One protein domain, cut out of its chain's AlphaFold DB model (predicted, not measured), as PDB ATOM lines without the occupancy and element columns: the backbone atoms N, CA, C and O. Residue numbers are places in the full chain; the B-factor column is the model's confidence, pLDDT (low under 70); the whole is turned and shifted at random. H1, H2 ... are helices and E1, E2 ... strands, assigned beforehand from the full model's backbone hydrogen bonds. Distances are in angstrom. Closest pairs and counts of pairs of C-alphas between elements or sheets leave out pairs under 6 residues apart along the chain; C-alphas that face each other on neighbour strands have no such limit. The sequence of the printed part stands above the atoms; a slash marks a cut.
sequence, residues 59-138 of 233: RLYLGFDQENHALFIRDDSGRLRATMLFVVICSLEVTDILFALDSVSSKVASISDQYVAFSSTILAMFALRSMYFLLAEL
ATOM      1  N   ARG A  59     144.383  76.546 123.459       50.28
ATOM      2  CA  ARG A  59     145.131  77.106 122.315       50.28
ATOM      3  C   ARG A  59     146.482  77.719 122.696       50.28
ATOM      4  O   ARG A  59     147.233  78.081 121.793       50.28
ATOM      5  N   LEU A  60     146.781  77.824 123.991       52.28
ATOM      6  CA  LEU A  60     148.087  78.259 124.479       52.28
ATOM      7  C   LEU A  60     149.142  77.180 124.221       52.28
ATOM      8  O   LEU A  60     149.032  76.053 124.710       52.28
ATOM      9  N   TYR A  61     150.175  77.541 123.465       50.03
ATOM     10  CA  TYR A  61     151.440  76.819 123.481       50.03
ATOM     11  C   TYR A  61     152.291  77.400 124.613       50.03
ATOM     12  O   TYR A  61     152.540  78.602 124.645       50.03
ATOM     13  N   LEU A  62     152.666  76.548 125.569       53.19
ATOM     14  CA  LEU A  62     153.377  76.939 126.793       53.19
ATOM     15  C   LEU A  62     154.902  77.043 126.600       53.19
ATOM     16  O   LEU A  62     155.617  77.264 127.568       53.19
ATOM     17  N   GLY A  63     155.394  76.829 125.375       51.00
ATOM     18  CA  GLY A  63     156.797  77.023 125.035       51.00
ATOM     19  C   GLY A  63     157.059  78.473 124.642       51.00
ATOM     20  O   GLY A  63     156.370  79.014 123.772       51.00
ATOM     21  N   PHE A  64     158.062  79.082 125.268       49.41
ATOM     22  CA  PHE A  64     158.740  80.240 124.701       49.41
ATOM     23  C   PHE A  64     159.584  79.735 123.530       49.41
ATOM     24  O   PHE A  64     160.497  78.940 123.725       49.41
ATOM     25  N   ASP A  65     159.253  80.147 122.309       47.41
ATOM     26  CA  ASP A  65     160.201  80.036 121.205       47.41
ATOM     27  C   ASP A  65     161.237  81.140 121.417       47.41
ATOM     28  O   ASP A  65     160.967  82.323 121.189       47.41
ATOM     29  N   GLN A  66     162.376  80.732 121.973       50.44
ATOM     30  CA  GLN A  66     163.506  81.593 122.307       50.44
ATOM     31  C   GLN A  66     164.191  82.140 121.040       50.44
ATOM     32  O   GLN A  66     164.975  83.081 121.119       50.44
ATOM     33  N   GLU A  67     163.867  81.591 119.865       52.41
ATOM     34  CA  GLU A  67     164.623  81.774 118.631       52.41
ATOM     35  C   GLU A  67     163.981  82.825 117.712       52.41
ATOM     36  O   GLU A  67     164.693  83.617 117.098       52.41
ATOM     37  N   ASN A  68     162.642  82.908 117.646       52.59
ATOM     38  CA  ASN A  68     161.964  83.743 116.636       52.59
ATOM     39  C   ASN A  68     161.047  84.864 117.153       52.59
ATOM     40  O   ASN A  68     160.520  85.619 116.334       52.59
ATOM     41  N   HIS A  69     160.819  85.003 118.469       58.44
ATOM     42  CA  HIS A  69     159.906  86.023 119.040       58.44
ATOM     43  C   HIS A  69     158.514  86.066 118.356       58.44
ATOM     44  O   HIS A  69     157.820  87.087 118.360       58.44
ATOM     45  N   ALA A  70     158.093  84.965 117.725       60.31
ATOM     46  CA  ALA A  70     156.911  84.946 116.879       60.31
ATOM     47  C   ALA A  70     155.635  84.944 117.736       60.31
ATOM     48  O   ALA A  70     155.455  84.122 118.634       60.31
ATOM     49  N   LEU A  71     154.700  85.851 117.438       61.59
ATOM     50  CA  LEU A  71     153.390  85.921 118.113       61.59
ATOM     51  C   LEU A  71     152.495  84.713 117.791       61.59
ATOM     52  O   LEU A  71     151.616  84.340 118.568       61.59
ATOM     53  N   PHE A  72     152.739  84.090 116.640       66.62
ATOM     54  CA  PHE A  72     152.037  82.905 116.179       66.62
ATOM     55  C   PHE A  72     153.049  81.900 115.659       66.62
ATOM     56  O   PHE A  72     153.783  82.191 114.718       66.62
ATOM     57  N   ILE A  73     153.038  80.708 116.245       66.19
ATOM     58  CA  ILE A  73     153.826  79.581 115.757       66.19
ATOM     59  C   ILE A  73     152.864  78.609 115.095       66.19
ATOM     60  O   ILE A  73     151.754  78.350 115.580       66.19
ATOM     61  N   ARG A  74     153.274  78.091 113.942       64.25
ATOM     62  CA  ARG A  74     152.551  77.024 113.271       64.25
ATOM     63  C   ARG A  74     153.127  75.706 113.766       64.25
ATOM     64  O   ARG A  74     154.293  75.429 113.549       64.25
ATOM     65  N   ASP A  75     152.300  74.945 114.468       60.97
ATOM     66  CA  ASP A  75     152.647  73.614 114.963       60.97
ATOM     67  C   ASP A  75     152.873  72.647 113.783       60.97
ATOM     68  O   ASP A  75     152.284  72.855 112.716       60.97
ATOM     69  N   ASP A  76     153.624  71.556 113.976       58.31
ATOM     70  CA  ASP A  76     153.910  70.532 112.943       58.31
ATOM     71  C   ASP A  76     152.631  69.902 112.353       58.31
ATOM     72  O   ASP A  76     152.603  69.372 111.243       58.31
ATOM     73  N   SER A  77     151.514  70.026 113.074       60.53
ATOM     74  CA  SER A  77     150.165  69.649 112.637       60.53
ATOM     75  C   SER A  77     149.466  70.685 111.731       60.53
ATOM     76  O   SER A  77     148.282  70.540 111.411       60.53
ATOM     77  N   GLY A  78     150.154  71.758 111.334       59.84
ATOM     78  CA  GLY A  78     149.655  72.839 110.479       59.84
ATOM     79  C   GLY A  78     148.729  73.845 111.173       59.84
ATOM     80  O   GLY A  78     148.200  74.739 110.501       59.84
ATOM     81  N   ARG A  79     148.524  73.724 112.493       60.81
ATOM     82  CA  ARG A  79     147.621  74.572 113.291       60.81
ATOM     83  C   ARG A  79     148.350  75.803 113.829       60.81
ATOM     84  O   ARG A  79     149.429  75.688 114.399       60.81
ATOM     85  N   LEU A  80     147.728  76.974 113.683       64.12
ATOM     86  CA  LEU A  80     148.193  78.216 114.306       64.12
ATOM     87  C   LEU A  80     147.982  78.130 115.823       64.12
ATOM     88  O   LEU A  80     146.842  77.991 116.279       64.12
ATOM     89  N   ARG A  81     149.069  78.210 116.591       64.31
ATOM     90  CA  ARG A  81     149.054  78.327 118.052       64.31
ATOM     91  C   ARG A  81     149.566  79.710 118.447       64.31
ATOM     92  O   ARG A  81     150.517  80.218 117.857       64.31
ATOM     93  N   ALA A  82     148.898  80.327 119.417       67.06
ATOM     94  CA  ALA A  82     149.336  81.600 119.980       67.06
ATOM     95  C   ALA A  82     150.418  81.336 121.033       67.06
ATOM     96  O   ALA A  82     150.281  80.406 121.839       67.06
ATOM     97  N   THR A  83     151.481  82.137 121.012       75.12
ATOM     98  CA  THR A  83     152.565  82.059 121.998       75.12
ATOM     99  C   THR A  83     152.197  82.785 123.288       75.12
ATOM    100  O   THR A  83     151.288  83.620 123.320       75.12
ATOM    101  N   MET A  84     152.917  82.485 124.371       72.38
ATOM    102  CA  MET A  84     152.755  83.177 125.655       72.38
ATOM    103  C   MET A  84     152.951  84.698 125.516       72.38
ATOM    104  O   MET A  84     152.226  85.469 126.138       72.38
ATOM    105  N   LEU A  85     153.836  85.131 124.614       74.88
ATOM    106  CA  LEU A  85     154.096  86.542 124.322       74.88
ATOM    107  C   LEU A  85     152.866  87.255 123.728       74.88
ATOM    108  O   LEU A  85     152.551  88.373 124.134       74.88
ATOM    109  N   PHE A  86     152.108  86.596 122.843       80.50
ATOM    110  CA  PHE A  86     150.840  87.135 122.339       80.50
ATOM    111  C   PHE A  86     149.815  87.321 123.462       80.50
ATOM    112  O   PHE A  86     149.149  88.351 123.536       80.50
ATOM    113  N   VAL A  87     149.723  86.352 124.375       77.44
ATOM    114  CA  VAL A  87     148.800  86.414 125.517       77.44
ATOM    115  C   VAL A  87     149.157  87.548 126.472       77.44
ATOM    116  O   VAL A  87     148.262  88.284 126.891       77.44
ATOM    117  N   VAL A  88     150.441  87.732 126.781       80.31
ATOM    118  CA  VAL A  88     150.912  88.837 127.629       80.31
ATOM    119  C   VAL A  88     150.606  90.186 126.974       80.31
ATOM    120  O   VAL A  88     150.004  91.043 127.616       80.31
ATOM    121  N   ILE A  89     150.923  90.365 125.686       83.69
ATOM    122  CA  ILE A  89     150.639  91.620 124.968       83.69
ATOM    123  C   ILE A  89     149.139  91.918 124.916       83.69
ATOM    124  O   ILE A  89     148.743  93.039 125.225       83.69
ATOM    125  N   CYS A  90     148.304  90.933 124.573       85.50
ATOM    126  CA  CYS A  90     146.852  91.119 124.561       85.50
ATOM    127  C   CYS A  90     146.303  91.447 125.951       85.50
ATOM    128  O   CYS A  90     145.399  92.268 126.066       85.50
ATOM    129  N   SER A  91     146.840  90.831 127.005       83.88
ATOM    130  CA  SER A  91     146.411  91.123 128.376       83.88
ATOM    131  C   SER A  91     146.754  92.561 128.772       83.88
ATOM    132  O   SER A  91     145.909  93.239 129.351       83.88
ATOM    133  N   LEU A  92     147.943  93.054 128.406       85.06
ATOM    134  CA  LEU A  92     148.335  94.451 128.629       85.06
ATOM    135  C   LEU A  92     147.436  95.428 127.861       85.06
ATOM    136  O   LEU A  92     146.929  96.371 128.456       85.06
ATOM    137  N   GLU A  93     147.163  95.166 126.579       87.31
ATOM    138  CA  GLU A  93     146.289  96.019 125.760       87.31
ATOM    139  C   GLU A  93     144.861  96.089 126.324       87.31
ATOM    140  O   GLU A  93     144.269  97.166 126.409       87.31
ATOM    141  N   VAL A  94     144.308  94.952 126.759       89.12
ATOM    142  CA  VAL A  94     142.977  94.909 127.381       89.12
ATOM    143  C   VAL A  94     142.966  95.686 128.696       89.12
ATOM    144  O   VAL A  94     142.048  96.477 128.918       89.12
ATOM    145  N   THR A  95     143.975  95.508 129.551       84.81
ATOM    146  CA  THR A  95     144.079  96.249 130.815       84.81
ATOM    147  C   THR A  95     144.232  97.756 130.581       84.81
ATOM    148  O   THR A  95     143.552  98.534 131.250       84.81
ATOM    149  N   ASP A  96     145.031  98.180 129.597       88.44
ATOM    150  CA  ASP A  96     145.200  99.595 129.233       88.44
ATOM    151  C   ASP A  96     143.873 100.224 128.772       88.44
ATOM    152  O   ASP A  96     143.524 101.329 129.196       88.44
ATOM    153  N   ILE A  97     143.083  99.513 127.953       88.50
ATOM    154  CA  ILE A  97     141.751  99.971 127.521       88.50
ATOM    155  C   ILE A  97     140.801 100.084 128.719       88.50
ATOM    156  O   ILE A  97     140.085 101.078 128.838       88.50
ATOM    157  N   LEU A  98     140.785  99.091 129.615       88.12
ATOM    158  CA  LEU A  98     139.940  99.121 130.813       88.12
ATOM    159  C   LEU A  98     140.294 100.304 131.726       88.12
ATOM    160  O   LEU A  98     139.390 100.983 132.213       88.12
ATOM    161  N   PHE A  99     141.584 100.602 131.896       82.69
ATOM    162  CA  PHE A  99     142.047 101.760 132.663       82.69
ATOM    163  C   PHE A  99     141.681 103.090 131.987       82.69
ATOM    164  O   PHE A  99     141.237 104.038 132.641       82.69
ATOM    165  N   ALA A 100     141.796 103.159 130.660       86.62
ATOM    166  CA  ALA A 100     141.405 104.331 129.889       86.62
ATOM    167  C   ALA A 100     139.903 104.629 129.998       86.62
ATOM    168  O   ALA A 100     139.530 105.798 130.076       86.62
ATOM    169  N   LEU A 101     139.040 103.609 130.038       85.00
ATOM    170  CA  LEU A 101     137.591 103.796 130.177       85.00
ATOM    171  C   LEU A 101     137.211 104.451 131.510       85.00
ATOM    172  O   LEU A 101     136.389 105.370 131.520       85.00
ATOM    173  N   ASP A 102     137.828 104.023 132.609       85.25
ATOM    174  CA  ASP A 102     137.588 104.609 133.932       85.25
ATOM    175  C   ASP A 102     138.124 106.048 134.019       85.25
ATOM    176  O   ASP A 102     137.397 106.985 134.374       85.25
ATOM    177  N   SER A 103     139.367 106.254 133.567       88.06
ATOM    178  CA  SER A 103     139.991 107.581 133.527       88.06
ATOM    179  C   SER A 103     139.200 108.565 132.656       88.06
ATOM    180  O   SER A 103     139.018 109.727 133.029       88.06
ATOM    181  N   VAL A 104     138.672 108.106 131.515       87.00
ATOM    182  CA  VAL A 104     137.799 108.902 130.644       87.00
ATOM    183  C   VAL A 104     136.499 109.233 131.350       87.00
ATOM    184  O   VAL A 104     136.131 110.405 131.360       87.00
ATOM    185  N   SER A 105     135.812 108.258 131.960       82.25
ATOM    186  CA  SER A 105     134.538 108.532 132.639       82.25
ATOM    187  C   SER A 105     134.699 109.596 133.724       82.25
ATOM    188  O   SER A 105     133.844 110.472 133.860       82.25
ATOM    189  N   SER A 106     135.819 109.567 134.448       86.50
ATOM    190  CA  SER A 106     136.130 110.554 135.482       86.50
ATOM    191  C   SER A 106     136.487 111.928 134.898       86.50
ATOM    192  O   SER A 106     135.960 112.950 135.339       86.50
ATOM    193  N   LYS A 107     137.323 111.987 133.853       85.94
ATOM    194  CA  LYS A 107     137.706 113.254 133.198       85.94
ATOM    195  C   LYS A 107     136.533 113.950 132.523       85.94
ATOM    196  O   LYS A 107     136.396 115.160 132.644       85.94
ATOM    197  N   VAL A 108     135.686 113.196 131.834       85.38
ATOM    198  CA  VAL A 108     134.507 113.702 131.116       85.38
ATOM    199  C   VAL A 108     133.474 114.299 132.071       85.38
ATOM    200  O   VAL A 108     132.773 115.239 131.712       85.38
ATOM    201  N   ALA A 109     133.402 113.799 133.306       86.94
ATOM    202  CA  ALA A 109     132.548 114.380 134.335       86.94
ATOM    203  C   ALA A 109     133.070 115.734 134.861       86.94
ATOM    204  O   ALA A 109     132.277 116.537 135.349       86.94
ATOM    205  N   SER A 110     134.379 115.997 134.762       86.00
ATOM    206  CA  SER A 110     135.024 117.186 135.343       86.00
ATOM    207  C   SER A 110     135.493 118.228 134.320       86.00
ATOM    208  O   SER A 110     135.690 119.386 134.688       86.00
ATOM    209  N   ILE A 111     135.718 117.842 133.062       89.50
ATOM    210  CA  ILE A 111     136.252 118.696 131.995       89.50
ATOM    211  C   ILE A 111     135.129 119.044 131.015       89.50
ATOM    212  O   ILE A 111     134.440 118.166 130.509       89.50
ATOM    213  N   SER A 112     134.983 120.331 130.694       85.69
ATOM    214  CA  SER A 112     133.930 120.822 129.793       85.69
ATOM    215  C   SER A 112     134.151 120.473 128.314       85.69
ATOM    216  O   SER A 112     133.187 120.422 127.551       85.69
ATOM    217  N   ASP A 113     135.407 120.275 127.892       89.69
ATOM    218  CA  ASP A 113     135.771 119.926 126.514       89.69
ATOM    219  C   ASP A 113     136.085 118.430 126.370       89.69
ATOM    220  O   ASP A 113     137.160 117.929 126.724       89.69
ATOM    221  N   GLN A 114     135.124 117.724 125.785       87.19
ATOM    222  CA  GLN A 114     135.182 116.292 125.537       87.19
ATOM    223  C   GLN A 114     136.301 115.886 124.564       87.19
ATOM    224  O   GLN A 114     136.868 114.797 124.688       87.19
ATOM    225  N   TYR A 115     136.643 116.740 123.595       88.38
ATOM    226  CA  TYR A 115     137.665 116.426 122.593       88.38
ATOM    227  C   TYR A 115     139.059 116.405 123.217       88.38
ATOM    228  O   TYR A 115     139.871 115.529 122.901       88.38
ATOM    229  N   VAL A 116     139.327 117.319 124.151       89.38
ATOM    230  CA  VAL A 116     140.583 117.346 124.914       89.38
ATOM    231  C   VAL A 116     140.679 116.126 125.833       89.38
ATOM    232  O   VAL A 116     141.728 115.483 125.891       89.38
ATOM    233  N   ALA A 117     139.580 115.740 126.491       87.06
ATOM    234  CA  ALA A 117     139.549 114.560 127.356       87.06
ATOM    235  C   ALA A 117     139.849 113.253 126.588       87.06
ATOM    236  O   ALA A 117     140.666 112.440 127.035       87.06
ATOM    237  N   PHE A 118     139.250 113.068 125.407       87.00
ATOM    238  CA  PHE A 118     139.487 111.876 124.585       87.00
ATOM    239  C   PHE A 118     140.880 111.850 123.949       87.00
ATOM    240  O   PHE A 118     141.571 110.835 124.043       87.00
ATOM    241  N   SER A 119     141.321 112.952 123.335       91.00
ATOM    242  CA  SER A 119     142.635 113.010 122.675       91.00
ATOM    243  C   SER A 119     143.796 112.818 123.658       91.00
ATOM    244  O   SER A 119     144.735 112.084 123.349       91.00
ATOM    245  N   SER A 120     143.704 113.384 124.870       89.38
ATOM    246  CA  SER A 120     144.687 113.181 125.944       89.38
ATOM    247  C   SER A 120     144.777 111.719 126.386       89.38
ATOM    248  O   SER A 120     145.876 111.218 126.607       89.38
ATOM    249  N   THR A 121     143.643 111.021 126.488       88.69
ATOM    250  CA  THR A 121     143.618 109.612 126.913       88.69
ATOM    251  C   THR A 121     144.206 108.695 125.842       88.69
ATOM    252  O   THR A 121     145.015 107.827 126.155       88.69
ATOM    253  N   ILE A 122     143.856 108.911 124.570       89.31
ATOM    254  CA  ILE A 122     144.407 108.132 123.453       89.31
ATOM    255  C   ILE A 122     145.930 108.309 123.374       89.31
ATOM    256  O   ILE A 122     146.657 107.326 123.255       89.31
ATOM    257  N   LEU A 123     146.424 109.544 123.507       89.31
ATOM    258  CA  LEU A 123     147.861 109.817 123.544       89.31
ATOM    259  C   LEU A 123     148.542 109.173 124.762       89.31
ATOM    260  O   LEU A 123     149.639 108.638 124.627       89.31
ATOM    261  N   ALA A 124     147.885 109.176 125.926       88.62
ATOM    262  CA  ALA A 124     148.393 108.513 127.122       88.62
ATOM    263  C   ALA A 124     148.529 106.994 126.925       88.62
ATOM    264  O   ALA A 124     149.578 106.456 127.254       88.62
ATOM    265  N   MET A 125     147.549 106.311 126.321       86.50
ATOM    266  CA  MET A 125     147.654 104.870 126.027       86.50
ATOM    267  C   MET A 125     148.853 104.547 125.119       86.50
ATOM    268  O   MET A 125     149.599 103.605 125.388       86.50
ATOM    269  N   PHE A 126     149.105 105.356 124.082       88.12
ATOM    270  CA  PHE A 126     150.284 105.174 123.224       88.12
ATOM    271  C   PHE A 126     151.609 105.447 123.953       88.12
ATOM    272  O   PHE A 126     152.601 104.776 123.676       88.12
ATOM    273  N   ALA A 127     151.632 106.402 124.889       89.31
ATOM    274  CA  ALA A 127     152.810 106.704 125.704       89.31
ATOM    275  C   ALA A 127     153.079 105.638 126.786       89.31
ATOM    276  O   ALA A 127     154.233 105.318 127.060       89.31
ATOM    277  N   LEU A 128     152.038 105.045 127.376       87.56
ATOM    278  CA  LEU A 128     152.183 103.968 128.362       87.56
ATOM    279  C   LEU A 128     152.834 102.727 127.743       87.56
ATOM    280  O   LEU A 128     153.694 102.113 128.371       87.56
ATOM    281  N   ARG A 129     152.521 102.429 126.472       86.38
ATOM    282  CA  ARG A 129     153.143 101.334 125.709       86.38
ATOM    283  C   ARG A 129     154.675 101.392 125.745       86.38
ATOM    284  O   ARG A 129     155.306 100.355 125.932       86.38
ATOM    285  N   SER A 130     155.273 102.574 125.572       87.94
ATOM    286  CA  SER A 130     156.733 102.743 125.628       87.94
ATOM    287  C   SER A 130     157.265 102.818 127.058       87.94
ATOM    288  O   SER A 130     158.389 102.383 127.308       87.94
ATOM    289  N   MET A 131     156.464 103.302 128.012       89.38
ATOM    290  CA  MET A 131     156.838 103.278 129.424       89.38
ATOM    291  C   MET A 131     156.936 101.867 129.996       89.38
ATOM    292  O   MET A 131     157.757 101.681 130.879       89.38
ATOM    293  N   TYR A 132     156.205 100.867 129.491       85.19
ATOM    294  CA  TYR A 132     156.372  99.482 129.961       85.19
ATOM    295  C   TYR A 132     157.799  98.959 129.772       85.19
ATOM    296  O   TYR A 132     158.317  98.287 130.657       85.19
ATOM    297  N   PHE A 133     158.451  99.298 128.655       84.50
ATOM    298  CA  PHE A 133     159.844  98.912 128.418       84.50
ATOM    299  C   PHE A 133     160.796  99.628 129.385       84.50
ATOM    300  O   PHE A 133     161.612  98.987 130.036       84.50
ATOM    301  N   LEU A 134     160.621 100.945 129.557       88.69
ATOM    302  CA  LEU A 134     161.396 101.723 130.530       88.69
ATOM    303  C   LEU A 134     161.179 101.243 131.969       88.69
ATOM    304  O   LEU A 134     162.106 101.248 132.767       88.69
ATOM    305  N   LEU A 135     159.952 100.858 132.313       86.12
ATOM    306  CA  LEU A 135     159.587 100.409 133.650       86.12
ATOM    307  C   LEU A 135     160.150  99.014 133.925       86.12
ATOM    308  O   LEU A 135     160.605  98.786 135.037       86.12
ATOM    309  N   ALA A 136     160.188  98.126 132.925       83.12
ATOM    310  CA  ALA A 136     160.872  96.840 133.036       83.12
ATOM    311  C   ALA A 136     162.359  97.033 133.387       83.12
ATOM    312  O   ALA A 136     162.813  96.507 134.398       83.12
ATOM    313  N   GLU A 137     163.075  97.889 132.649       83.19
ATOM    314  CA  GLU A 137     164.477  98.215 132.964       83.19
ATOM    315  C   GLU A 137     164.634  98.919 134.327       83.19
ATOM    316  O   GLU A 137     165.594  98.682 135.059       83.19
ATOM    317  N   LEU A 138     163.684  99.782 134.705       84.12
ATOM    318  CA  LEU A 138     163.709 100.504 135.980       84.12
ATOM    319  C   LEU A 138     163.492  99.569 137.176       84.12
ATOM    320  O   LEU A 138     164.123  99.753 138.215       84.12
TER     321      LEU A 138
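This is residues 59 to 138 of the 233 residues of the protein "Hypothetical protein" of Strombidinopsis acuminata (UniProt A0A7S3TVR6). A helical hairpin opens as a narrow V, H1 and H2 joined by a tight link, with a small head of the E1 and E2 hairpin and residues 59 to 71 at the start of H1. The end of H2, residues 133 to 138, sticks out. The printed part has 80 residues, with two named strands and two named helices in the order E1, E2, H1, H2 along the chain; it is mostly helix, and E1 and E2 make an antiparallel sheet of two strands. The whole is flat, 57 by 29 by 15 A, and only just extended, close to loose, with a radius of gyration of the C-alphas of 17.6 A.

After residues 59 to 71, E1 is residues 72 to 74, from C-alpha 72 at (152.037, 82.905, 116.179), and E2 is 80 to 82. H1, residues 84 to 110, is 39.6 A long; H2, residues 114 to 138, is 34.2 A, ending at (163.709, 100.504, 135.980).

E1 and E2 are antiparallel, with N 73 and O 81 3.0 A apart, within hydrogen-bond range. H1 and H2 touch, closest at the C-alphas of Val 108 and Gln 114, 6.2 A, through residues 96 to 108 of H1 and 114 to 125 of H2 alone. They run opposite ways at a steep tilt of 39 degrees. H2 has a kink of 42 degrees near residue 130. Every O i to N i+4 pair is within hydrogen-bond range in H1, 19 of 21 in H2. H2 is apart from E1 and E2.

The farthest C-alphas, of Asp 76 and Ser 112, are 56.7 A apart. The printed part has no cut and no long link between named elements. Residues 59 to 82 have pLDDT under 70.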